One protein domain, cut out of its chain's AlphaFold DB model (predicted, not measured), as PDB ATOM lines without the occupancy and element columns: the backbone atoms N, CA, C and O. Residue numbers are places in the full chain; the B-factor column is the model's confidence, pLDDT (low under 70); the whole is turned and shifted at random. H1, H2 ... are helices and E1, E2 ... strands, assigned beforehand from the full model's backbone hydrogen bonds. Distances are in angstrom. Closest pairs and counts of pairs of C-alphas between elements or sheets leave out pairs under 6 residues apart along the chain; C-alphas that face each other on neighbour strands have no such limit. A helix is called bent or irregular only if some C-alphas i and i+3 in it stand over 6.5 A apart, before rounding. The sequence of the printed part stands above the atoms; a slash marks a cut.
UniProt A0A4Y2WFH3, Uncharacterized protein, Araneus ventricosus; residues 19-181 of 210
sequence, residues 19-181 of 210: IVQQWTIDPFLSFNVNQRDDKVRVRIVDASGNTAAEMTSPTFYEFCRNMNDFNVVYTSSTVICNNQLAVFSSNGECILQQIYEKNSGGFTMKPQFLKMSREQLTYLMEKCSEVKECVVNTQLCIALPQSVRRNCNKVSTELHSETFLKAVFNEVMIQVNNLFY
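This is residues 19 to 181 of the 210 residues of an uncharacterized protein of Araneus ventricosus (UniProt A0A4Y2WFH3). Two strongly twisted antiparallel sheets sit only partly face to face, coming nearest along E4, with the short helix H1 and the first arm of the long bent helix H2 packed on both. The second arm, H2b, runs along the four-stranded sheet, and beyond it a tail of H3 and H4 makes much of one end, H4 crossing H2b and coming back toward H1. The printed part has 163 residues, with four named helices and seven named strands in the order E1 E2 E3 E4 H1 E5 E6 E7 H2 H3 H4. The sheet orders are E1 E2 E3 E4 and E5 E6 E7, and the class is mixed, helices and strands. The whole is compact, with a radius of gyration of the C-alphas of 17.4 A and spans of 53 by 38 by 26 A.

E1, residues 19 to 26, E2, residues 29 to 36, E3, residues 39 to 46, and E4, residues 51 to 56, form a meander, each strand the antiparallel neighbour of the one before. Within hydrogen-bond range are N 23 and O 31 at 2.8 A across the neighbour strands E1 and E2, N 32 and O 43 at 2.8 A across E2 and E3, and N 44 and O 53 at 2.9 A across E3 and E4. E5, residues 84 to 90, E6, residues 93 to 101, and E7, residues 107 to 116, form a second meander, with N 88 and O 95 at 2.8 A and N 96 and O 114 at 2.8 A within range. The two sheets make a sandwich, two sheets face to face, with 29 pairs of C-alphas within 10 A; the closest C-alphas of E4 and E7 are those of Ala 52 and Leu 114, 6.5 A apart. H1, residues 57 to 67, is on both sheets; its closest C-alphas to E5 are those of Thr 59 and Gln 84, 5.2 A apart. H2, residues 118 to 143, was assigned as one helix by its hydrogen bonds but is bent, C-alphas 126 and 129 being 6.9 A apart; its arms H2a, residues 118 to 126, and H2b, residues 129 to 143, stand at a steep tilt of 46 degrees. H1, H2a and H2b lie on the same face of the sheet E1 E2 E3 E4, two layers, helices on one face of a sheet. H2b lies over E2 at a height over the sheet of 8.7 A and runs along the strands, at 5 degrees to E2 on the local plane. H4, residues 162 to 180, touches H2b about perpendicular at 77 degrees, the closest C-alphas being those of Leu 140 and Val 168, 7.1 A apart. H3, residues 146 to 152, is close to H2b but not clearly touching, with Cys 141 and Arg 149 as the closest C-alphas, 6.9 A apart; H3 and H4 are apart. In H1, H2a, H2b, H3 and H4 every O i to N i+4 pair is within hydrogen-bond range.

E1 begins at C-alpha 19, (4.258, 18.254, -30.951), and is 18.1 A long; E2 is 21.2 A, E3 21.7 A and E4 13.6 A. H1 is 15.4 A, E5 19.2 A, E6 24.8 A and E7 22.4 A, E7 bending by 76 degrees at residue 111. H2a is 12.3 A, and H2b, 21.0 A, ends at C-alpha 143, (13.719, 32.360, -25.144). H3 is 9.8 A, and H4, 24.9 A, ends at C-alpha 180, (16.764, 24.195, -7.974).

The two C-alphas farthest apart are those of Asn 91 and Ser 147, 53.7 A. The printed part has no cut. The link from H1 to E5, residues 68 to 83, is long; residues 153 to 158 stand free. The mean pLDDT of the printed part is 71.6, with 55 residues under 70, among them residues 68 to 79 and 143 to 181.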
ATOM      1  N   ILE A  19       3.282  19.315 -31.234       87.75
ATOM      2  CA  ILE A  19       4.258  18.254 -30.951       87.75
ATOM      3  C   ILE A  19       5.557  18.659 -31.649       87.75
ATOM      4  O   ILE A  19       5.575  18.864 -32.861       87.75
ATOM      5  N   VAL A  20       6.616  18.862 -30.870       87.25
ATOM      6  CA  VAL A  20       7.944  19.228 -31.377       87.25
ATOM      7  C   VAL A  20       8.673  17.982 -31.852       87.25
ATOM      8  O   VAL A  20       9.188  17.971 -32.962       87.25
ATOM      9  N   GLN A  21       8.681  16.943 -31.018       90.31
ATOM     10  CA  GLN A  21       9.296  15.654 -31.306       90.31
ATOM     11  C   GLN A  21       8.595  14.558 -30.497       90.31
ATOM     12  O   GLN A  21       8.102  14.812 -29.393       90.31
ATOM     13  N   GLN A  22       8.567  13.348 -31.053       91.00
ATOM     14  CA  GLN A  22       7.994  12.155 -30.439       91.00
ATOM     15  C   GLN A  22       8.976  10.984 -30.544       91.00
ATOM     16  O   GLN A  22       9.602  10.784 -31.587       91.00
ATOM     17  N   TRP A  23       9.079  10.204 -29.470       91.25
ATOM     18  CA  TRP A  23       9.833   8.955 -29.401       91.25
ATOM     19  C   TRP A  23       8.897   7.828 -28.994       91.25
ATOM     20  O   TRP A  23       8.322   7.842 -27.906       91.25
ATOM     21  N   THR A  24       8.747   6.840 -29.865       88.38
ATOM     22  CA  THR A  24       7.974   5.635 -29.569       88.38
ATOM     23  C   THR A  24       8.777   4.743 -28.630       88.38
ATOM     24  O   THR A  24       9.896   4.369 -28.966       88.38
ATOM     25  N   ILE A  25       8.218   4.427 -27.461       81.81
ATOM     26  CA  ILE A  25       8.806   3.485 -26.499       81.81
ATOM     27  C   ILE A  25       8.439   2.067 -26.921       81.81
ATOM     28  O   ILE A  25       9.296   1.196 -27.036       81.81
ATOM     29  N   ASP A  26       7.159   1.860 -27.209       81.50
ATOM     30  CA  ASP A  26       6.620   0.631 -27.771       81.50
ATOM     31  C   ASP A  26       5.329   0.951 -28.560       81.50
ATOM     32  O   ASP A  26       4.946   2.121 -28.660       81.50
ATOM     33  N   PRO A  27       4.628  -0.042 -29.142       80.88
ATOM     34  CA  PRO A  27       3.391   0.207 -29.885       80.88
ATOM     35  C   PRO A  27       2.273   0.894 -29.082       80.88
ATOM     36  O   PRO A  27       1.307   1.366 -29.678       80.88
ATOM     37  N   PHE A  28       2.380   0.940 -27.753       80.44
ATOM     38  CA  PHE A  28       1.353   1.436 -26.848       80.44
ATOM     39  C   PHE A  28       1.760   2.676 -26.049       80.44
ATOM     40  O   PHE A  28       0.910   3.243 -25.365       80.44
ATOM     41  N   LEU A  29       3.020   3.108 -26.117       85.94
ATOM     42  CA  LEU A  29       3.555   4.216 -25.338       85.94
ATOM     43  C   LEU A  29       4.542   5.051 -26.142       85.94
ATOM     44  O   LEU A  29       5.438   4.546 -26.819       85.94
ATOM     45  N   SER A  30       4.433   6.369 -25.998       87.81
ATOM     46  CA  SER A  30       5.420   7.291 -26.548       87.81
ATOM     47  C   SER A  30       5.680   8.492 -25.650       87.81
ATOM     48  O   SER A  30       4.872   8.869 -24.799       87.81
ATOM     49  N   PHE A  31       6.860   9.065 -25.844       89.06
ATOM     50  CA  PHE A  31       7.366  10.235 -25.158       89.06
ATOM     51  C   PHE A  31       7.305  11.426 -26.109       89.06
ATOM     52  O   PHE A  31       7.868  11.368 -27.199       89.06
ATOM     53  N   ASN A  32       6.648  12.509 -25.706       91.50
ATOM     54  CA  ASN A  32       6.429  13.676 -26.555       91.50
ATOM     55  C   ASN A  32       6.980  14.928 -25.884       91.50
ATOM     56  O   ASN A  32       6.678  15.206 -24.722       91.50
ATOM     57  N   VAL A  33       7.720  15.731 -26.642       90.06
ATOM     58  CA  VAL A  33       8.009  17.118 -26.275       90.06
ATOM     59  C   VAL A  33       7.012  18.000 -27.002       90.06
ATOM     60  O   VAL A  33       6.964  18.031 -28.231       90.06
ATOM     61  N   ASN A  34       6.213  18.728 -26.233       90.06
ATOM     62  CA  ASN A  34       5.172  19.606 -26.734       90.06
ATOM     63  C   ASN A  34       5.470  21.055 -26.368       90.06
ATOM     64  O   ASN A  34       5.963  21.356 -25.281       90.06
ATOM     65  N   GLN A  35       5.077  21.960 -27.258       84.44
ATOM     66  CA  GLN A  35       5.080  23.394 -27.017       84.44
ATOM     67  C   GLN A  35       3.641  23.916 -27.000       84.44
ATOM     68  O   GLN A  35       2.856  23.641 -27.910       84.44
ATOM     69  N   ARG A  36       3.304  24.683 -25.960       79.62
ATOM     70  CA  ARG A  36       2.026  25.389 -25.815       79.62
ATOM     71  C   ARG A  36       2.262  26.732 -25.131       79.62
ATOM     72  O   ARG A  36       2.772  26.738 -24.019       79.62
ATOM     73  N   ASP A  37       1.870  27.839 -25.761       73.06
ATOM     74  CA  ASP A  37       1.948  29.197 -25.181       73.06
ATOM     75  C   ASP A  37       3.316  29.513 -24.538       73.06
ATOM     76  O   ASP A  37       3.394  29.847 -23.356       73.06
ATOM     77  N   ASP A  38       4.404  29.321 -25.295       72.25
ATOM     78  CA  ASP A  38       5.796  29.498 -24.833       72.25
ATOM     79  C   ASP A  38       6.214  28.584 -23.661       72.25
ATOM     80  O   ASP A  38       7.267  28.753 -23.050       72.25
ATOM     81  N   LYS A  39       5.422  27.553 -23.355       80.12
ATOM     82  CA  LYS A  39       5.760  26.535 -22.364       80.12
ATOM     83  C   LYS A  39       6.103  25.227 -23.051       80.12
ATOM     84  O   LYS A  39       5.353  24.735 -23.895       80.12
ATOM     85  N   VAL A  40       7.214  24.642 -22.621       83.75
ATOM     86  CA  VAL A  40       7.595  23.280 -22.987       83.75
ATOM     87  C   VAL A  40       6.989  22.310 -21.978       83.75
ATOM     88  O   VAL A  40       6.985  22.556 -20.764       83.75
ATOM     89  N   ARG A  41       6.412  21.232 -22.495       89.38
ATOM     90  CA  ARG A  41       5.841  20.136 -21.722       89.38
ATOM     91  C   ARG A  41       6.360  18.827 -22.257       89.38
ATOM     92  O   ARG A  41       6.466  18.639 -23.463       89.38
ATOM     93  N   VAL A  42       6.639  17.928 -21.338       90.06
ATOM     94  CA  VAL A  42       7.028  16.564 -21.637       90.06
ATOM     95  C   VAL A  42       5.844  15.674 -21.302       90.06
ATOM     96  O   VAL A  42       5.338  15.732 -20.184       90.06
ATOM     97  N   ARG A  43       5.365  14.883 -22.258       91.19
ATOM     98  CA  ARG A  43       4.203  14.006 -22.082       91.19
ATOM     99  C   ARG A  43       4.590  12.560 -22.326       91.19
ATOM    100  O   ARG A  43       5.299  12.270 -23.281       91.19
ATOM    101  N   ILE A  44       4.055  11.673 -21.503       88.88
ATOM    102  CA  ILE A  44       3.967  10.248 -21.809       88.88
ATOM    103  C   ILE A  44       2.540  10.013 -22.280       88.88
ATOM    104  O   ILE A  44       1.588  10.320 -21.552       88.88
ATOM    105  N   VAL A  45       2.394   9.533 -23.509       87.94
ATOM    106  CA  VAL A  45       1.093   9.273 -24.122       87.94
ATOM    107  C   VAL A  45       0.921   7.793 -24.417       87.94
ATOM    108  O   VAL A  45       1.885   7.113 -24.767       87.94
ATOM    109  N   ASP A  46      -0.307   7.314 -24.252       83.69
ATOM    110  CA  ASP A  46      -0.682   5.945 -24.583       83.69
ATOM    111  C   ASP A  46      -0.980   5.770 -26.085       83.69
ATOM    112  O   ASP A  46      -0.980   6.727 -26.866       83.69
ATOM    113  N   ALA A  47      -1.274   4.532 -26.482       77.94
ATOM    114  CA  ALA A  47      -1.606   4.131 -27.849       77.94
ATOM    115  C   ALA A  47      -2.802   4.895 -28.438       77.94
ATOM    116  O   ALA A  47      -2.923   5.038 -29.652       77.94
ATOM    117  N   SER A  48      -3.705   5.363 -27.571       78.94
ATOM    118  CA  SER A  48      -4.906   6.111 -27.948       78.94
ATOM    119  C   SER A  48      -4.639   7.617 -28.048       78.94
ATOM    120  O   SER A  48      -5.556   8.389 -28.323       78.94
ATOM    121  N   GLY A  49      -3.397   8.052 -27.812       76.81
ATOM    122  CA  GLY A  49      -2.997   9.456 -27.790       76.81
ATOM    123  C   GLY A  49      -3.380  10.186 -26.502       76.81
ATOM    124  O   GLY A  49      -3.203  11.407 -26.415       76.81
ATOM    125  N   ASN A  50      -3.882   9.479 -25.482       84.00
ATOM    126  CA  ASN A  50      -4.209  10.094 -24.202       84.00
ATOM    127  C   ASN A  50      -2.940  10.332 -23.394       84.00
ATOM    128  O   ASN A  50      -1.972   9.582 -23.451       84.00
ATOM    129  N   THR A  51      -2.944  11.391 -22.593       86.31
ATOM    130  CA  THR A  51      -1.813  11.703 -21.710       86.31
ATOM    131  C   THR A  51      -1.889  10.893 -20.439       86.31
ATOM    132  O   THR A  51      -2.707  11.188 -19.568       86.31
ATOM    133  N   ALA A  52      -0.989   9.925 -20.318       83.12
ATOM    134  CA  ALA A  52      -0.777   9.193 -19.081       83.12
ATOM    135  C   ALA A  52      -0.113  10.098 -18.031       83.12
ATOM    136  O   ALA A  52      -0.570  10.178 -16.891       83.12
ATOM    137  N   ALA A  53       0.918  10.846 -18.436       86.56
ATOM    138  CA  ALA A  53       1.619  11.796 -17.579       86.56
ATOM    139  C   ALA A  53       2.043  13.046 -18.354       86.56
ATOM    140  O   ALA A  53       2.417  12.966 -19.523       86.56
ATOM    141  N   GLU A  54       2.015  14.200 -17.690       88.81
ATOM    142  CA  GLU A  54       2.563  15.455 -18.205       88.81
ATOM    143  C   GLU A  54       3.493  16.075 -17.165       88.81
ATOM    144  O   GLU A  54       3.165  16.155 -15.983       88.81
ATOM    145  N   MET A  55       4.651  16.527 -17.621       87.56
ATOM    146  CA  MET A  55       5.681  17.151 -16.813       87.56
ATOM    147  C   MET A  55       6.057  18.507 -17.407       87.56
ATOM    148  O   MET A  55       6.072  18.725 -18.622       87.56
ATOM    149  N   THR A  56       6.395  19.434 -16.523       84.69
ATOM    150  CA  THR A  56       7.181  20.622 -16.869       84.69
ATOM    151  C   THR A  56       8.648  20.234 -17.071       84.69
ATOM    152  O   THR A  56       9.058  19.164 -16.615       84.69
ATOM    153  N   SER A  57       9.456  21.085 -17.715       80.62
ATOM    154  CA  SER A  57      10.890  20.805 -17.886       80.62
ATOM    155  C   SER A  57      11.577  20.461 -16.558       80.62
ATOM    156  O   SER A  57      12.193  19.403 -16.488       80.62
ATOM    157  N   PRO A  58      11.418  21.242 -15.472       76.25
ATOM    158  CA  PRO A  58      12.070  20.908 -14.207       76.25
ATOM    159  C   PRO A  58      11.629  19.577 -13.592       76.25
ATOM    160  O   PRO A  58      12.469  18.766 -13.218       76.25
ATOM    161  N   THR A  59      10.319  19.303 -13.556       80.62
ATOM    162  CA  THR A  59       9.800  18.021 -13.044       80.62
ATOM    163  C   THR A  59      10.255  16.836 -13.896       80.62
ATOM    164  O   THR A  59      10.393  15.733 -13.379       80.62
ATOM    165  N   PHE A  60      10.519  17.056 -15.190       83.50
ATOM    166  CA  PHE A  60      11.109  16.049 -16.067       83.50
ATOM    167  C   PHE A  60      12.591  15.800 -15.741       83.50
ATOM    168  O   PHE A  60      13.004  14.646 -15.680       83.50
ATOM    169  N   TYR A  61      13.385  16.841 -15.462       79.00
ATOM    170  CA  TYR A  61      14.774  16.660 -15.021       79.00
ATOM    171  C   TYR A  61      14.872  15.895 -13.699       79.00
ATOM    172  O   TYR A  61      15.705  14.994 -13.590       79.00
ATOM    173  N   GLU A  62      14.010  16.215 -12.731       76.12
ATOM    174  CA  GLU A  62      13.904  15.469 -11.471       76.12
ATOM    175  C   GLU A  62      13.523  14.009 -11.711       76.12
ATOM    176  O   GLU A  62      14.181  13.099 -11.214       76.12
ATOM    177  N   PHE A  63      12.516  13.765 -12.550       81.44
ATOM    178  CA  PHE A  63      12.130  12.412 -12.941       81.44
ATOM    179  C   PHE A  63      13.299  11.627 -13.557       81.44
ATOM    180  O   PHE A  63      13.567  10.501 -13.144       81.44
ATOM    181  N   CYS A  64      14.057  12.225 -14.484       78.62
ATOM    182  CA  CYS A  64      15.246  11.587 -15.051       78.62
ATOM    183  C   CYS A  64      16.334  11.292 -14.014       78.62
ATOM    184  O   CYS A  64      17.080  10.332 -14.188       78.62
ATOM    185  N   ARG A  65      16.475  12.125 -12.979       74.25
ATOM    186  CA  ARG A  65      17.425  11.881 -11.888       74.25
ATOM    187  C   ARG A  65      16.967  10.696 -11.043       74.25
ATOM    188  O   ARG A  65      17.755   9.787 -10.814       74.25
ATOM    189  N   ASN A  66      15.692  10.675 -10.666       72.50
ATOM    190  CA  ASN A  66      15.110   9.634  -9.820       72.50
ATOM    191  C   ASN A  66      15.026   8.276 -10.525       72.50
ATOM    192  O   ASN A  66      15.154   7.247  -9.882       72.50
ATOM    193  N   MET A  67      14.867   8.239 -11.849       73.44
ATOM    194  CA  MET A  67      14.957   6.978 -12.598       73.44
ATOM    195  C   MET A  67      16.343   6.338 -12.552       73.44
ATOM    196  O   MET A  67      16.448   5.121 -12.648       73.44
ATOM    197  N   ASN A  68      17.403   7.134 -12.405       65.56
ATOM    198  CA  ASN A  68      18.750   6.597 -12.232       65.56
ATOM    199  C   ASN A  68      18.988   6.067 -10.806       65.56
ATOM    200  O   ASN A  68      19.985   5.385 -10.582       65.56
ATOM    201  N   ASP A  69      18.087   6.360  -9.863       63.88
ATOM    202  CA  ASP A  69      18.174   5.955  -8.461       63.88
ATOM    203  C   ASP A  69      16.841   5.358  -7.976       63.88
ATOM    204  O   ASP A  69      16.001   6.020  -7.369       63.88
ATOM    205  N   PHE A  70      16.640   4.062  -8.225       60.41
ATOM    206  CA  PHE A  70      15.424   3.332  -7.831       60.41
ATOM    207  C   PHE A  70      15.186   3.246  -6.312       60.41
ATOM    208  O   PHE A  70      14.180   2.676  -5.893       60.41
ATOM    209  N   ASN A  71      16.078   3.798  -5.484       58.88
ATOM    210  CA  ASN A  71      15.951   3.801  -4.028       58.88
ATOM    211  C   ASN A  71      15.276   5.064  -3.476       58.88
ATOM    212  O   ASN A  71      15.271   5.266  -2.262       58.88
ATOM    213  N   VAL A  72      14.706   5.924  -4.327       64.31
ATOM    214  CA  VAL A  72      13.979   7.112  -3.860       64.31
ATOM    215  C   VAL A  72      12.752   6.688  -3.043       64.31
ATOM    216  O   VAL A  72      11.754   6.203  -3.576       64.31
ATOM    217  N   VAL A  73      12.817   6.907  -1.728       65.94
ATOM    218  CA  VAL A  73      11.704   6.680  -0.799       65.94
ATOM    219  C   VAL A  73      10.949   7.989  -0.583       65.94
ATOM    220  O   VAL A  73      11.477   8.948  -0.017       65.94
ATOM    221  N   TYR A  74       9.685   8.022  -1.003       68.31
ATOM    222  CA  TYR A  74       8.786   9.142  -0.723       68.31
ATOM    223  C   TYR A  74       8.198   8.998   0.685       68.31
ATOM    224  O   TYR A  74       7.489   8.041   0.990       68.31
ATOM    225  N   THR A  75       8.485   9.969   1.545       65.62
ATOM    226  CA  THR A  75       8.012  10.075   2.931       65.62
ATOM    227  C   THR A  75       7.135  11.315   3.094       65.62
ATOM    228  O   THR A  75       7.078  12.172   2.213       65.62
ATOM    229  N   SER A  76       6.458  11.459   4.236       62.53
ATOM    230  CA  SER A  76       5.669  12.662   4.542       62.53
ATOM    231  C   SER A  76       6.507  13.946   4.619       62.53
ATOM    232  O   SER A  76       5.952  15.030   4.477       62.53
ATOM    233  N   SER A  77       7.821  13.826   4.835       64.00
ATOM    234  CA  SER A  77       8.789  14.929   4.831       64.00
ATOM    235  C   SER A  77       9.477  15.138   3.480       64.00
ATOM    236  O   SER A  77      10.288  16.049   3.350       64.00
ATOM    237  N   THR A  78       9.202  14.298   2.477       67.38
ATOM    238  CA  THR A  78       9.795  14.457   1.147       67.38
ATOM    239  C   THR A  78       9.186  15.677   0.469       67.38
ATOM    240  O   THR A  78       7.976  15.734   0.251       67.38
ATOM    241  N   VAL A  79      10.037  16.642   0.126       67.94
ATOM    242  CA  VAL A  79       9.647  17.809  -0.668       67.94
ATOM    243  C   VAL A  79       9.306  17.337  -2.077       67.94
ATOM    244  O   VAL A  79      10.105  16.657  -2.719       67.94
ATOM    245  N   ILE A  80       8.099  17.658  -2.539       70.12
ATOM    246  CA  ILE A  80       7.558  17.176  -3.810       70.12
ATOM    247  C   ILE A  80       7.122  18.370  -4.639       70.12
ATOM    248  O   ILE A  80       6.379  19.226  -4.172       70.12
ATOM    249  N   CYS A  81       7.553  18.402  -5.897       68.94
ATOM    250  CA  CYS A  81       7.096  19.416  -6.835       68.94
ATOM    251  C   CYS A  81       5.686  19.086  -7.337       68.94
ATOM    252  O   CYS A  81       5.327  17.928  -7.566       68.94
ATOM    253  N   ASN A  82       4.886  20.118  -7.589       71.44
ATOM    254  CA  ASN A  82       3.576  19.940  -8.203       71.44
ATOM    255  C   ASN A  82       3.705  19.323  -9.616       71.44
ATOM    256  O   ASN A  82       4.502  19.795 -10.428       71.44
ATOM    257  N   ASN A  83       2.902  18.299  -9.927       74.44
ATOM    258  CA  ASN A  83       2.995  17.473 -11.144       74.44
ATOM    259  C   ASN A  83       4.320  16.699 -11.311       74.44
ATOM    260  O   ASN A  83       4.701  16.370 -12.437       74.44
ATOM    261  N   GLN A  84       5.032  16.393 -10.227       81.62
ATOM    262  CA  GLN A  84       6.191  15.506 -10.297       81.62
ATOM    263  C   GLN A  84       5.758  14.087 -10.689       81.62
ATOM    264  O   GLN A  84       4.711  13.603 -10.261       81.62
ATOM    265  N   LEU A  85       6.561  13.415 -11.515       87.00
ATOM    266  CA  LEU A  85       6.348  12.014 -11.869       87.00
ATOM    267  C   LEU A  85       7.255  11.138 -11.003       87.00
ATOM    268  O   LEU A  85       8.478  11.266 -11.056       87.00
ATOM    269  N   ALA A  86       6.648  10.275 -10.195       83.19
ATOM    270  CA  ALA A  86       7.351   9.332  -9.336       83.19
ATOM    271  C   ALA A  86       7.398   7.941  -9.966       83.19
ATOM    272  O   ALA A  86       6.472   7.547 -10.678       83.19
ATOM    273  N   VAL A  87       8.470   7.206  -9.668       80.25
ATOM    274  CA  VAL A  87       8.647   5.802 -10.046       80.25
ATOM    275  C   VAL A  87       8.550   4.958  -8.789       80.25
ATOM    276  O   VAL A  87       9.307   5.171  -7.846       80.25
ATOM    277  N   PHE A  88       7.636   3.997  -8.786       78.50
ATOM    278  CA  PHE A  88       7.517   2.991  -7.741       78.50
ATOM    279  C   PHE A  88       7.821   1.618  -8.333       78.50
ATOM    280  O   PHE A  88       7.385   1.312  -9.440       78.50
ATOM    281  N   SER A  89       8.543   0.781  -7.598       73.56
ATOM    282  CA  SER A  89       8.752  -0.621  -7.962       73.56
ATOM    283  C   SER A  89       7.848  -1.500  -7.106       73.56
ATOM    284  O   SER A  89       7.823  -1.362  -5.882       73.56
ATOM    285  N   SER A  90       7.084  -2.391  -7.733       70.12
ATOM    286  CA  SER A  90       6.248  -3.364  -7.029       70.12
ATOM    287  C   SER A  90       6.210  -4.673  -7.805       70.12
ATOM    288  O   SER A  90       5.809  -4.695  -8.964       70.12
ATOM    289  N   ASN A  91       6.634  -5.773  -7.176       71.12
ATOM    290  CA  ASN A  91       6.590  -7.125  -7.750       71.12
ATOM    291  C   ASN A  91       7.228  -7.256  -9.152       71.12
ATOM    292  O   ASN A  91       6.749  -8.019  -9.985       71.12
ATOM    293  N   GLY A  92       8.307  -6.512  -9.419       66.81
ATOM    294  CA  GLY A  92       8.997  -6.520 -10.716       66.81
ATOM    295  C   GLY A  92       8.359  -5.631 -11.790       66.81
ATOM    296  O   GLY A  92       8.953  -5.462 -12.853       66.81
ATOM    297  N   GLU A  93       7.208  -5.018 -11.509       73.81
ATOM    298  CA  GLU A  93       6.611  -3.966 -12.331       73.81
ATOM    299  C   GLU A  93       7.065  -2.585 -11.848       73.81
ATOM    300  O   GLU A  93       7.250  -2.344 -10.651       73.81
ATOM    301  N   CYS A  94       7.206  -1.656 -12.792       80.56
ATOM    302  CA  CYS A  94       7.466  -0.252 -12.505       80.56
ATOM    303  C   CYS A  94       6.187   0.556 -12.709       80.56
ATOM    304  O   CYS A  94       5.502   0.424 -13.720       80.56
ATOM    305  N   ILE A  95       5.850   1.394 -11.740       83.56
ATOM    306  CA  ILE A  95       4.644   2.214 -11.733       83.56
ATOM    307  C   ILE A  95       5.075   3.673 -11.801       83.56
ATOM    308  O   ILE A  95       5.716   4.179 -10.881       83.56
ATOM    309  N   LEU A  96       4.706   4.353 -12.883       85.50
ATOM    310  CA  LEU A  96       4.839   5.797 -13.013       85.50
ATOM    311  C   LEU A  96       3.551   6.469 -12.548       85.50
ATOM    312  O   LEU A  96       2.474   6.192 -13.079       85.50
ATOM    313  N   GLN A  97       3.647   7.375 -11.579       86.94
ATOM    314  CA  GLN A  97       2.471   8.034 -11.017       86.94
ATOM    315  C   GLN A  97       2.734   9.512 -10.741       86.94
ATOM    316  O   GLN A  97       3.754   9.879 -10.158       86.94
ATOM    317  N   GLN A  98       1.812  10.372 -11.185       87.94
ATOM    318  CA  GLN A  98       1.895  11.803 -10.902       87.94
ATOM    319  C   GLN A  98       1.575  12.051  -9.427       87.94
ATOM    320  O   GLN A  98       0.537  11.607  -8.926       87.94
ATOM    321  N   ILE A  99       2.451  12.788  -8.757       85.06
ATOM    322  CA  ILE A  99       2.321  13.176  -7.359       85.06
ATOM    323  C   ILE A  99       2.221  14.697  -7.228       85.06
ATOM    324  O   ILE A  99       2.716  15.460  -8.062       85.06
ATOM    325  N   TYR A 100       1.513  15.122  -6.188       82.62
ATOM    326  CA  TYR A 100       1.136  16.507  -5.936       82.62
ATOM    327  C   TYR A 100       1.352  16.820  -4.469       82.62
ATOM    328  O   TYR A 100       0.960  16.032  -3.608       82.62
ATOM    329  N   GLU A 101       1.906  17.987  -4.183       79.06
ATOM    330  CA  GLU A 101       1.982  18.495  -2.821       79.06
ATOM    331  C   GLU A 101       0.578  18.772  -2.258       79.06
ATOM    332  O   GLU A 101      -0.319  19.247  -2.961       79.06
ATOM    333  N   LYS A 102       0.372  18.452  -0.977       79.62
ATOM    334  CA  LYS A 102      -0.833  18.836  -0.234       79.62
ATOM    335  C   LYS A 102      -0.577  20.137   0.518       79.62
ATOM    336  O   LYS A 102       0.429  20.266   1.202       79.62
ATOM    337  N   ASN A 103      -1.572  21.024   0.540       73.06
ATOM    338  CA  ASN A 103      -1.524  22.279   1.310       73.06
ATOM    339  C   ASN A 103      -1.268  22.081   2.821       73.06
ATOM    340  O   ASN A 103      -0.882  23.020   3.504       73.06
ATOM    341  N   SER A 104      -1.514  20.882   3.357       73.25
ATOM    342  CA  SER A 104      -1.301  20.517   4.763       73.25
ATOM    343  C   SER A 104       0.024  19.780   5.019       73.25
ATOM    344  O   SER A 104       0.184  19.186   6.083       73.25
ATOM    345  N   GLY A 105       0.928  19.741   4.038       70.06
ATOM    346  CA  GLY A 105       2.128  18.909   4.066       70.06
ATOM    347  C   GLY A 105       1.890  17.478   3.568       70.06
ATOM    348  O   GLY A 105       0.770  16.951   3.588       70.06
ATOM    349  N   GLY A 106       2.970  16.849   3.099       74.50
ATOM    350  CA  GLY A 106       2.945  15.556   2.415       74.50
ATOM    351  C   GLY A 106       2.418  15.650   0.978       74.50
ATOM    352  O   GLY A 106       2.354  16.725   0.385       74.50
ATOM    353  N   PHE A 107       2.017  14.511   0.409       81.81
ATOM    354  CA  PHE A 107       1.582  14.441  -0.987       81.81
ATOM    355  C   PHE A 107       0.298  13.645  -1.198       81.81
ATOM    356  O   PHE A 107      -0.160  12.872  -0.349       81.81
ATOM    357  N   THR A 108      -0.313  13.873  -2.354       85.38
ATOM    358  CA  THR A 108      -1.358  13.035  -2.932       85.38
ATOM    359  C   THR A 108      -0.895  12.496  -4.275       85.38
ATOM    360  O   THR A 108      -0.040  13.080  -4.937       85.38
ATOM    361  N   MET A 109      -1.480  11.380  -4.685       86.75
ATOM    362  CA  MET A 109      -1.186  10.741  -5.958       86.75
ATOM    363  C   MET A 109      -2.391  10.871  -6.879       86.75
ATOM    364  O   MET A 109      -3.539  10.781  -6.433       86.75
ATOM    365  N   LYS A 110      -2.138  11.069  -8.169       85.81
ATOM    366  CA  LYS A 110      -3.180  10.961  -9.182       85.81
ATOM    367  C   LYS A 110      -3.644   9.507  -9.257       85.81
ATOM    368  O   LYS A 110      -2.789   8.624  -9.309       85.81
ATOM    369  N   PRO A 111      -4.958   9.225  -9.299       82.56
ATOM    370  CA  PRO A 111      -5.442   7.849  -9.388       82.56
ATOM    371  C   PRO A 111      -4.931   7.116 -10.631       82.56
ATOM    372  O   PRO A 111      -4.680   5.918 -10.579       82.56
ATOM    373  N   GLN A 112      -4.760   7.837 -11.744       83.12
ATOM    374  CA  GLN A 112      -4.163   7.285 -12.951       83.12
ATOM    375  C   GLN A 112      -2.656   7.096 -12.761       83.12
ATOM    376  O   GLN A 112      -1.931   8.046 -12.457       83.12
ATOM    377  N   PHE A 113      -2.203   5.871 -12.996       84.94
ATOM    378  CA  PHE A 113      -0.799   5.493 -13.036       84.94
ATOM    379  C   PHE A 113      -0.532   4.689 -14.304       84.94
ATOM    380  O   PHE A 113      -1.439   4.083 -14.878       84.94
ATOM    381  N   LEU A 114       0.726   4.670 -14.722       84.50
ATOM    382  CA  LEU A 114       1.185   3.864 -15.837       84.50
ATOM    383  C   LEU A 114       2.040   2.720 -15.302       84.50
ATOM    384  O   LEU A 114       3.069   2.952 -14.675       84.50
ATOM    385  N   LYS A 115       1.601   1.488 -15.551       84.88
ATOM    386  CA  LYS A 115       2.421   0.297 -15.324       84.88
ATOM    387  C   LYS A 115       3.319   0.067 -16.519       84.88
ATOM    388  O   LYS A 115       2.865   0.158 -17.657       84.88
ATOM    389  N   MET A 116       4.570  -0.246 -16.235       80.88
ATOM    390  CA  MET A 116       5.589  -0.511 -17.229       80.88
ATOM    391  C   MET A 116       6.421  -1.721 -16.821       80.88
ATOM    392  O   MET A 116       6.700  -1.941 -15.638       80.88
ATOM    393  N   SER A 117       6.843  -2.486 -17.820       81.88
ATOM    394  CA  SER A 117       7.881  -3.493 -17.663       81.88
ATOM    395  C   SER A 117       9.242  -2.826 -17.444       81.88
ATOM    396  O   SER A 117       9.442  -1.631 -17.700       81.88
ATOM    397  N   ARG A 118      10.215  -3.616 -16.988       77.69
ATOM    398  CA  ARG A 118      11.591  -3.145 -16.804       77.69
ATOM    399  C   ARG A 118      12.240  -2.742 -18.129       77.69
ATOM    400  O   ARG A 118      13.023  -1.796 -18.165       77.69
ATOM    401  N   GLU A 119      11.903  -3.429 -19.213       82.06
ATOM    402  CA  GLU A 119      12.403  -3.156 -20.561       82.06
ATOM    403  C   GLU A 119      11.893  -1.802 -21.062       82.06
ATOM    404  O   GLU A 119      12.685  -0.977 -21.514       82.06
ATOM    405  N   GLN A 120      10.593  -1.527 -20.904       82.25
ATOM    406  CA  GLN A 120      10.006  -0.240 -21.296       82.25
ATOM    407  C   GLN A 120      10.623   0.926 -20.510       82.25
ATOM    408  O   GLN A 120      10.894   1.988 -21.070       82.25
ATOM    409  N   LEU A 121      10.873   0.732 -19.212       80.00
ATOM    410  CA  LEU A 121      11.555   1.725 -18.386       80.00
ATOM    411  C   LEU A 121      13.011   1.935 -18.818       80.00
ATOM    412  O   LEU A 121      13.464   3.072 -18.889       80.00
ATOM    413  N   THR A 122      13.726   0.856 -19.146       80.50
ATOM    414  CA  THR A 122      15.109   0.926 -19.643       80.50
ATOM    415  C   THR A 122      15.172   1.739 -20.934       80.50
ATOM    416  O   THR A 122      15.974   2.663 -21.036       80.50
ATOM    417  N   TYR A 123      14.255   1.494 -21.874       83.50
ATOM    418  CA  TYR A 123      14.156   2.288 -23.098       83.50
ATOM    419  C   TYR A 123      13.881   3.771 -22.807       83.50
ATOM    420  O   TYR A 123      14.476   4.665 -23.411       83.50
ATOM    421  N   LEU A 124      13.004   4.057 -21.838       81.00
ATOM    422  CA  LEU A 124      12.725   5.428 -21.416       81.00
ATOM    423  C   LEU A 124      13.993   6.104 -20.867       81.00
ATOM    424  O   LEU A 124      14.275   7.253 -21.211       81.00
ATOM    425  N   MET A 125      14.786   5.389 -20.064       79.88
ATOM    426  CA  MET A 125      16.067   5.878 -19.544       79.88
ATOM    427  C   MET A 125      17.079   6.154 -20.662       79.88
ATOM    428  O   MET A 125      17.708   7.212 -20.655       79.88
ATOM    429  N   GLU A 126      17.191   5.268 -21.653       84.25
ATOM    430  CA  GLU A 126      18.063   5.460 -22.821       84.25
ATOM    431  C   GLU A 126      17.695   6.731 -23.599       84.25
ATOM    432  O   GLU A 126      18.567   7.506 -23.999       84.25
ATOM    433  N   LYS A 127      16.394   7.010 -23.743       85.00
ATOM    434  CA  LYS A 127      15.896   8.206 -24.436       85.00
ATOM    435  C   LYS A 127      15.927   9.483 -23.606       85.00
ATOM    436  O   LYS A 127      15.818  10.568 -24.177       85.00
ATOM    437  N   CYS A 128      16.156   9.415 -22.295       82.81
ATOM    438  CA  CYS A 128      16.173  10.608 -21.448       82.81
ATOM    439  C   CYS A 128      17.196  11.655 -21.898       82.81
ATOM    440  O   CYS A 128      16.914  12.845 -21.780       82.81
ATOM    441  N   SER A 129      18.366  11.254 -22.405       77.38
ATOM    442  CA  SER A 129      19.374  12.217 -22.874       77.38
ATOM    443  C   SER A 129      18.895  12.989 -24.109       77.38
ATOM    444  O   SER A 129      18.916  14.218 -24.101       77.38
ATOM    445  N   GLU A 130      18.391  12.280 -25.124       83.44
ATOM    446  CA  GLU A 130      17.839  12.880 -26.350       83.44
ATOM    447  C   GLU A 130      16.658  13.808 -26.033       83.44
ATOM    448  O   GLU A 130      16.545  14.914 -26.569       83.44
ATOM    449  N   VAL A 131      15.782  13.391 -25.114       85.81
ATOM    450  CA  VAL A 131      14.628  14.209 -24.743       85.81
ATOM    451  C   VAL A 131      15.049  15.453 -23.961       85.81
ATOM    452  O   VAL A 131      14.523  16.534 -24.225       85.81
ATOM    453  N   LYS A 132      16.014  15.346 -23.035       80.75
ATOM    454  CA  LYS A 132      16.576  16.517 -22.337       80.75
ATOM    455  C   LYS A 132      17.118  17.533 -23.331       80.75
ATOM    456  O   LYS A 132      16.798  18.711 -23.212       80.75
ATOM    457  N   GLU A 133      17.886  17.085 -24.319       78.12
ATOM    458  CA  GLU A 133      18.421  17.961 -25.361       78.12
ATOM    459  C   GLU A 133      17.297  18.662 -26.140       78.12
ATOM    460  O   GLU A 133      17.313  19.883 -26.301       78.12
ATOM    461  N   CYS A 134      16.263  17.921 -26.548       81.69
ATOM    462  CA  CYS A 134      15.110  18.497 -27.237       81.69
ATOM    463  C   CYS A 134      14.360  19.530 -26.380       81.69
ATOM    464  O   CYS A 134      13.974  20.587 -26.886       81.69
ATOM    465  N   VAL A 135      14.178  19.265 -25.082       79.50
ATOM    466  CA  VAL A 135      13.552  20.207 -24.142       79.50
ATOM    467  C   VAL A 135      14.364  21.499 -24.059       79.50
ATOM    468  O   VAL A 135      13.779  22.570 -24.234       79.50
ATOM    469  N   VAL A 136      15.689  21.412 -23.883       75.25
ATOM    470  CA  VAL A 136      16.579  22.589 -23.863       75.25
ATOM    471  C   VAL A 136      16.481  23.349 -25.176       75.25
ATOM    472  O   VAL A 136      16.179  24.537 -25.165       75.25
ATOM    473  N   ASN A 137      16.659  22.678 -26.313       73.50
ATOM    474  CA  ASN A 137      16.631  23.317 -27.629       73.50
ATOM    475  C   ASN A 137      15.293  24.013 -27.901       73.50
ATOM    476  O   ASN A 137      15.258  25.115 -28.452       73.50
ATOM    477  N   THR A 138      14.186  23.415 -27.459       79.00
ATOM    478  CA  THR A 138      12.857  24.023 -27.574       79.00
ATOM    479  C   THR A 138      12.734  25.251 -26.671       79.00
ATOM    480  O   THR A 138      12.247  26.291 -27.116       79.00
ATOM    481  N   GLN A 139      13.202  25.174 -25.422       74.81
ATOM    482  CA  GLN A 139      13.213  26.317 -24.504       74.81
ATOM    483  C   GLN A 139      14.094  27.456 -25.021       74.81
ATOM    484  O   GLN A 139      13.667  28.605 -24.983       74.81
ATOM    485  N   LEU A 140      15.269  27.146 -25.574       69.44
ATOM    486  CA  LEU A 140      16.149  28.113 -26.225       69.44
ATOM    487  C   LEU A 140      15.417  28.805 -27.375       69.44
ATOM    488  O   LEU A 140      15.313  30.027 -27.384       69.44
ATOM    489  N   CYS A 141      14.807  28.041 -28.288       69.69
ATOM    490  CA  CYS A 141      14.005  28.592 -29.381       69.69
ATOM    491  C   CYS A 141      12.895  29.538 -28.891       69.69
ATOM    492  O   CYS A 141      12.588  30.519 -29.565       69.69
ATOM    493  N   ILE A 142      12.304  29.265 -27.725       70.50
ATOM    494  CA  ILE A 142      11.276  30.103 -27.093       70.50
ATOM    495  C   ILE A 142      11.867  31.306 -26.344       70.50
ATOM    496  O   ILE A 142      11.207  32.333 -26.239       70.50
ATOM    497  N   ALA A 143      13.083  31.231 -25.819       65.19
ATOM    498  CA  ALA A 143      13.719  32.360 -25.144       65.19
ATOM    499  C   ALA A 143      14.235  33.405 -26.147       65.19
ATOM    500  O   ALA A 143      14.274  34.599 -25.850       65.19
ATOM    501  N   LEU A 144      14.584  32.975 -27.365       62.34
ATOM    502  CA  LEU A 144      15.098  33.866 -28.402       62.34
ATOM    503  C   LEU A 144      14.073  34.952 -28.789       62.34
ATOM    504  O   LEU A 144      12.886  34.646 -28.959       62.34
ATOM    505  N   PRO A 145      14.494  36.214 -29.007       57.06
ATOM    506  CA  PRO A 145      13.626  37.255 -29.555       57.06
ATOM    507  C   PRO A 145      13.014  36.840 -30.901       57.06
ATOM    508  O   PRO A 145      13.653  36.151 -31.698       57.06
ATOM    509  N   GLN A 146      11.789  37.288 -31.207       54.19
ATOM    510  CA  GLN A 146      11.109  36.931 -32.466       54.19
ATOM    511  C   GLN A 146      11.910  37.310 -33.723       54.19
ATOM    512  O   GLN A 146      11.830  36.606 -34.730       54.19
ATOM    513  N   SER A 147      12.691  38.394 -33.670       47.38
ATOM    514  CA  SER A 147      13.605  38.814 -34.741       47.38
ATOM    515  C   SER A 147      14.697  37.774 -35.012       47.38
ATOM    516  O   SER A 147      14.992  37.485 -36.168       47.38
ATOM    517  N   VAL A 148      15.231  37.153 -33.957       51.62
ATOM    518  CA  VAL A 148      16.210  36.065 -34.049       51.62
ATOM    519  C   VAL A 148      15.527  34.792 -34.547       51.62
ATOM    520  O   VAL A 148      15.991  34.212 -35.519       51.62
ATOM    521  N   ARG A 149      14.353  34.420 -34.008       52.56
ATOM    522  CA  ARG A 149      13.595  33.232 -34.470       52.56
ATOM    523  C   ARG A 149      13.259  33.273 -35.965       52.56
ATOM    524  O   ARG A 149      13.359  32.252 -36.637       52.56
ATOM    525  N   ARG A 150      12.867  34.441 -36.496       46.09
ATOM    526  CA  ARG A 150      12.562  34.626 -37.931       46.09
ATOM    527  C   ARG A 150      13.803  34.502 -38.817       46.09
ATOM    528  O   ARG A 150      13.682  34.036 -39.947       46.09
ATOM    529  N   ASN A 151      14.973  34.881 -38.301       42.53
ATOM    530  CA  ASN A 151      16.242  34.786 -39.015       42.53
ATOM    531  C   ASN A 151      16.942  33.432 -38.835       42.53
ATOM    532  O   ASN A 151      17.677  33.048 -39.731       42.53
ATOM    533  N   CYS A 152      16.680  32.653 -37.779       41.94
ATOM    534  CA  CYS A 152      17.246  31.303 -37.617       41.94
ATOM    535  C   CYS A 152      16.837  30.334 -38.740       41.94
ATOM    536  O   CYS A 152      17.605  29.441 -39.075       41.94
ATOM    537  N   ASN A 153      15.689  30.546 -39.397       40.88
ATOM    538  CA  ASN A 153      15.332  29.794 -40.609       40.88
ATOM    539  C   ASN A 153      16.231  30.130 -41.821       40.88
ATOM    540  O   ASN A 153      16.205  29.407 -42.811       40.88
ATOM    541  N   LYS A 154      16.999  31.229 -41.767       37.28
ATOM    542  CA  LYS A 154      17.967  31.672 -42.791       37.28
ATOM    543  C   LYS A 154      19.429  31.611 -42.329       37.28
ATOM    544  O   LYS A 154      20.317  31.608 -43.170       37.28
ATOM    545  N   VAL A 155      19.681  31.582 -41.022       36.22
ATOM    546  CA  VAL A 155      21.010  31.687 -40.400       36.22
ATOM    547  C   VAL A 155      21.294  30.382 -39.660       36.22
ATOM    548  O   VAL A 155      21.349  30.333 -38.435       36.22
ATOM    549  N   SER A 156      21.417  29.289 -40.412       38.00
ATOM    550  CA  SER A 156      21.745  27.966 -39.867       38.00
ATOM    551  C   SER A 156      23.250  27.752 -39.657       38.00
ATOM    552  O   SER A 156      23.657  26.629 -39.387       38.00
ATOM    553  N   THR A 157      24.090  28.782 -39.812       36.72
ATOM    554  CA  THR A 157      25.557  28.618 -39.802       36.72
ATOM    555  C   THR A 157      26.333  29.598 -38.918       36.72
ATOM    556  O   THR A 157      27.477  29.305 -38.593       36.72
ATOM    557  N   GLU A 158      25.753  30.718 -38.466       36.47
ATOM    558  CA  GLU A 158      26.519  31.774 -37.759       36.47
ATOM    559  C   GLU A 158      26.126  31.995 -36.289       36.47
ATOM    560  O   GLU A 158      26.788  32.741 -35.573       36.47
ATOM    561  N   LEU A 159      25.098  31.306 -35.778       43.28
ATOM    562  CA  LEU A 159      24.660  31.413 -34.373       43.28
ATOM    563  C   LEU A 159      25.546  30.645 -33.369       43.28
ATOM    564  O   LEU A 159      25.226  30.573 -32.185       43.28
ATOM    565  N   HIS A 160      26.677  30.104 -33.828       44.84
ATOM    566  CA  HIS A 160      27.633  29.331 -33.034       44.84
ATOM    567  C   HIS A 160      28.654  30.177 -32.266       44.84
ATOM    568  O   HIS A 160      29.688  29.639 -31.867       44.84
ATOM    569  N   SER A 161      28.427  31.477 -32.034       47.78
ATOM    570  CA  SER A 161      29.335  32.180 -31.127       47.78
ATOM    571  C   SER A 161      29.183  31.560 -29.736       47.78
ATOM    572  O   SER A 161      28.113  31.579 -29.119       47.78
ATOM    573  N   GLU A 162      30.261  30.934 -29.271       45.59
ATOM    574  CA  GLU A 162      30.319  30.201 -28.007       45.59
ATOM    575  C   GLU A 162      29.825  31.078 -26.849       45.59
ATOM    576  O   GLU A 162      29.155  30.605 -25.940       45.59
ATOM    577  N   THR A 163      30.051  32.390 -26.934       48.03
ATOM    578  CA  THR A 163      29.579  33.400 -25.983       48.03
ATOM    579  C   THR A 163      28.056  33.539 -25.947       48.03
ATOM    580  O   THR A 163      27.490  33.631 -24.860       48.03
ATOM    581  N   PHE A 164      27.380  33.542 -27.101       47.91
ATOM    582  CA  PHE A 164      25.921  33.638 -27.159       47.91
ATOM    583  C   PHE A 164      25.279  32.358 -26.635       47.91
ATOM    584  O   PHE A 164      24.443  32.412 -25.737       47.91
ATOM    585  N   LEU A 165      25.737  31.202 -27.122       50.84
ATOM    586  CA  LEU A 165      25.265  29.911 -26.627       50.84
ATOM    587  C   LEU A 165      25.526  29.766 -25.130       50.84
ATOM    588  O   LEU A 165      24.642  29.311 -24.423       50.84
ATOM    589  N   LYS A 166      26.667  30.235 -24.617       48.12
ATOM    590  CA  LYS A 166      26.984  30.225 -23.183       48.12
ATOM    591  C   LYS A 166      26.130  31.197 -22.375       48.12
ATOM    592  O   LYS A 166      25.763  30.856 -21.262       48.12
ATOM    593  N   ALA A 167      25.771  32.367 -22.903       50.81
ATOM    594  CA  ALA A 167      24.874  33.300 -22.221       50.81
ATOM    595  C   ALA A 167      23.438  32.764 -22.154       50.81
ATOM    596  O   ALA A 167      22.829  32.787 -21.089       50.81
ATOM    597  N   VAL A 168      22.919  32.218 -23.258       51.50
ATOM    598  CA  VAL A 168      21.574  31.625 -23.273       51.50
ATOM    599  C   VAL A 168      21.554  30.304 -22.497       51.50
ATOM    600  O   VAL A 168      20.614  30.053 -21.752       51.50
ATOM    601  N   PHE A 169      22.606  29.487 -22.586       52.38
ATOM    602  CA  PHE A 169      22.771  28.295 -21.755       52.38
ATOM    603  C   PHE A 169      22.874  28.667 -20.281       52.38
ATOM    604  O   PHE A 169      22.212  28.036 -19.477       52.38
ATOM    605  N   ASN A 170      23.621  29.708 -19.911       49.66
ATOM    606  CA  ASN A 170      23.666  30.192 -18.535       49.66
ATOM    607  C   ASN A 170      22.304  30.707 -18.083       49.66
ATOM    608  O   ASN A 170      21.919  30.383 -16.979       49.66
ATOM    609  N   GLU A 171      21.550  31.436 -18.902       51.97
ATOM    610  CA  GLU A 171      20.203  31.905 -18.551       51.97
ATOM    611  C   GLU A 171      19.216  30.737 -18.402       51.97
ATOM    612  O   GLU A 171      18.460  30.686 -17.437       51.97
ATOM    613  N   VAL A 172      19.253  29.747 -19.300       51.94
ATOM    614  CA  VAL A 172      18.449  28.522 -19.180       51.94
ATOM    615  C   VAL A 172      18.883  27.724 -17.963       51.94
ATOM    616  O   VAL A 172      18.033  27.303 -17.193       51.94
ATOM    617  N   MET A 173      20.184  27.562 -17.733       48.69
ATOM    618  CA  MET A 173      20.717  26.911 -16.543       48.69
ATOM    619  C   MET A 173      20.442  27.720 -15.287       48.69
ATOM    620  O   MET A 173      20.314  27.112 -14.248       48.69
ATOM    621  N   ILE A 174      20.305  29.041 -15.342       52.44
ATOM    622  CA  ILE A 174      19.882  29.897 -14.231       52.44
ATOM    623  C   ILE A 174      18.381  29.755 -14.026       52.44
ATOM    624  O   ILE A 174      17.957  29.701 -12.895       52.44
ATOM    625  N   GLN A 175      17.547  29.619 -15.052       46.59
ATOM    626  CA  GLN A 175      16.121  29.336 -14.860       46.59
ATOM    627  C   GLN A 175      15.914  27.926 -14.304       46.59
ATOM    628  O   GLN A 175      15.158  27.735 -13.360       46.59
ATOM    629  N   VAL A 176      16.639  26.951 -14.846       41.91
ATOM    630  CA  VAL A 176      16.666  25.565 -14.380       41.91
ATOM    631  C   VAL A 176      17.243  25.509 -12.959       41.91
ATOM    632  O   VAL A 176      16.606  24.942 -12.085       41.91
ATOM    633  N   ASN A 177      18.374  26.163 -12.674       37.00
ATOM    634  CA  ASN A 177      19.029  26.147 -11.361       37.00
ATOM    635  C   ASN A 177      18.406  27.096 -10.335       37.00
ATOM    636  O   ASN A 177      18.445  26.761  -9.167       37.00
ATOM    637  N   ASN A 178      17.799  28.226 -10.696       40.97
ATOM    638  CA  ASN A 178      17.043  29.079  -9.762       40.97
ATOM    639  C   ASN A 178      15.731  28.403  -9.347       40.97
ATOM    640  O   ASN A 178      15.227  28.682  -8.264       40.97
ATOM    641  N   LEU A 179      15.211  27.480 -10.163       41.94
ATOM    642  CA  LEU A 179      14.185  26.528  -9.733       41.94
ATOM    643  C   LEU A 179      14.760  25.449  -8.786       41.94
ATOM    644  O   LEU A 179      14.020  24.915  -7.965       41.94
ATOM    645  N   PHE A 180      16.068  25.162  -8.844       35.19
ATOM    646  CA  PHE A 180      16.764  24.195  -7.974       35.19
ATOM    647  C   PHE A 180      17.458  24.789  -6.728       35.19
ATOM    648  O   PHE A 180      17.771  24.032  -5.816       35.19
ATOM    649  N   TYR A 181      17.700  26.102  -6.655       33.84
ATOM    650  CA  TYR A 181      18.567  26.736  -5.647       33.84
ATOM    651  C   TYR A 181      18.026  28.071  -5.129       33.84
ATOM    652  O   TYR A 181      18.783  29.005  -4.859       33.84
TER     653      TYR A 181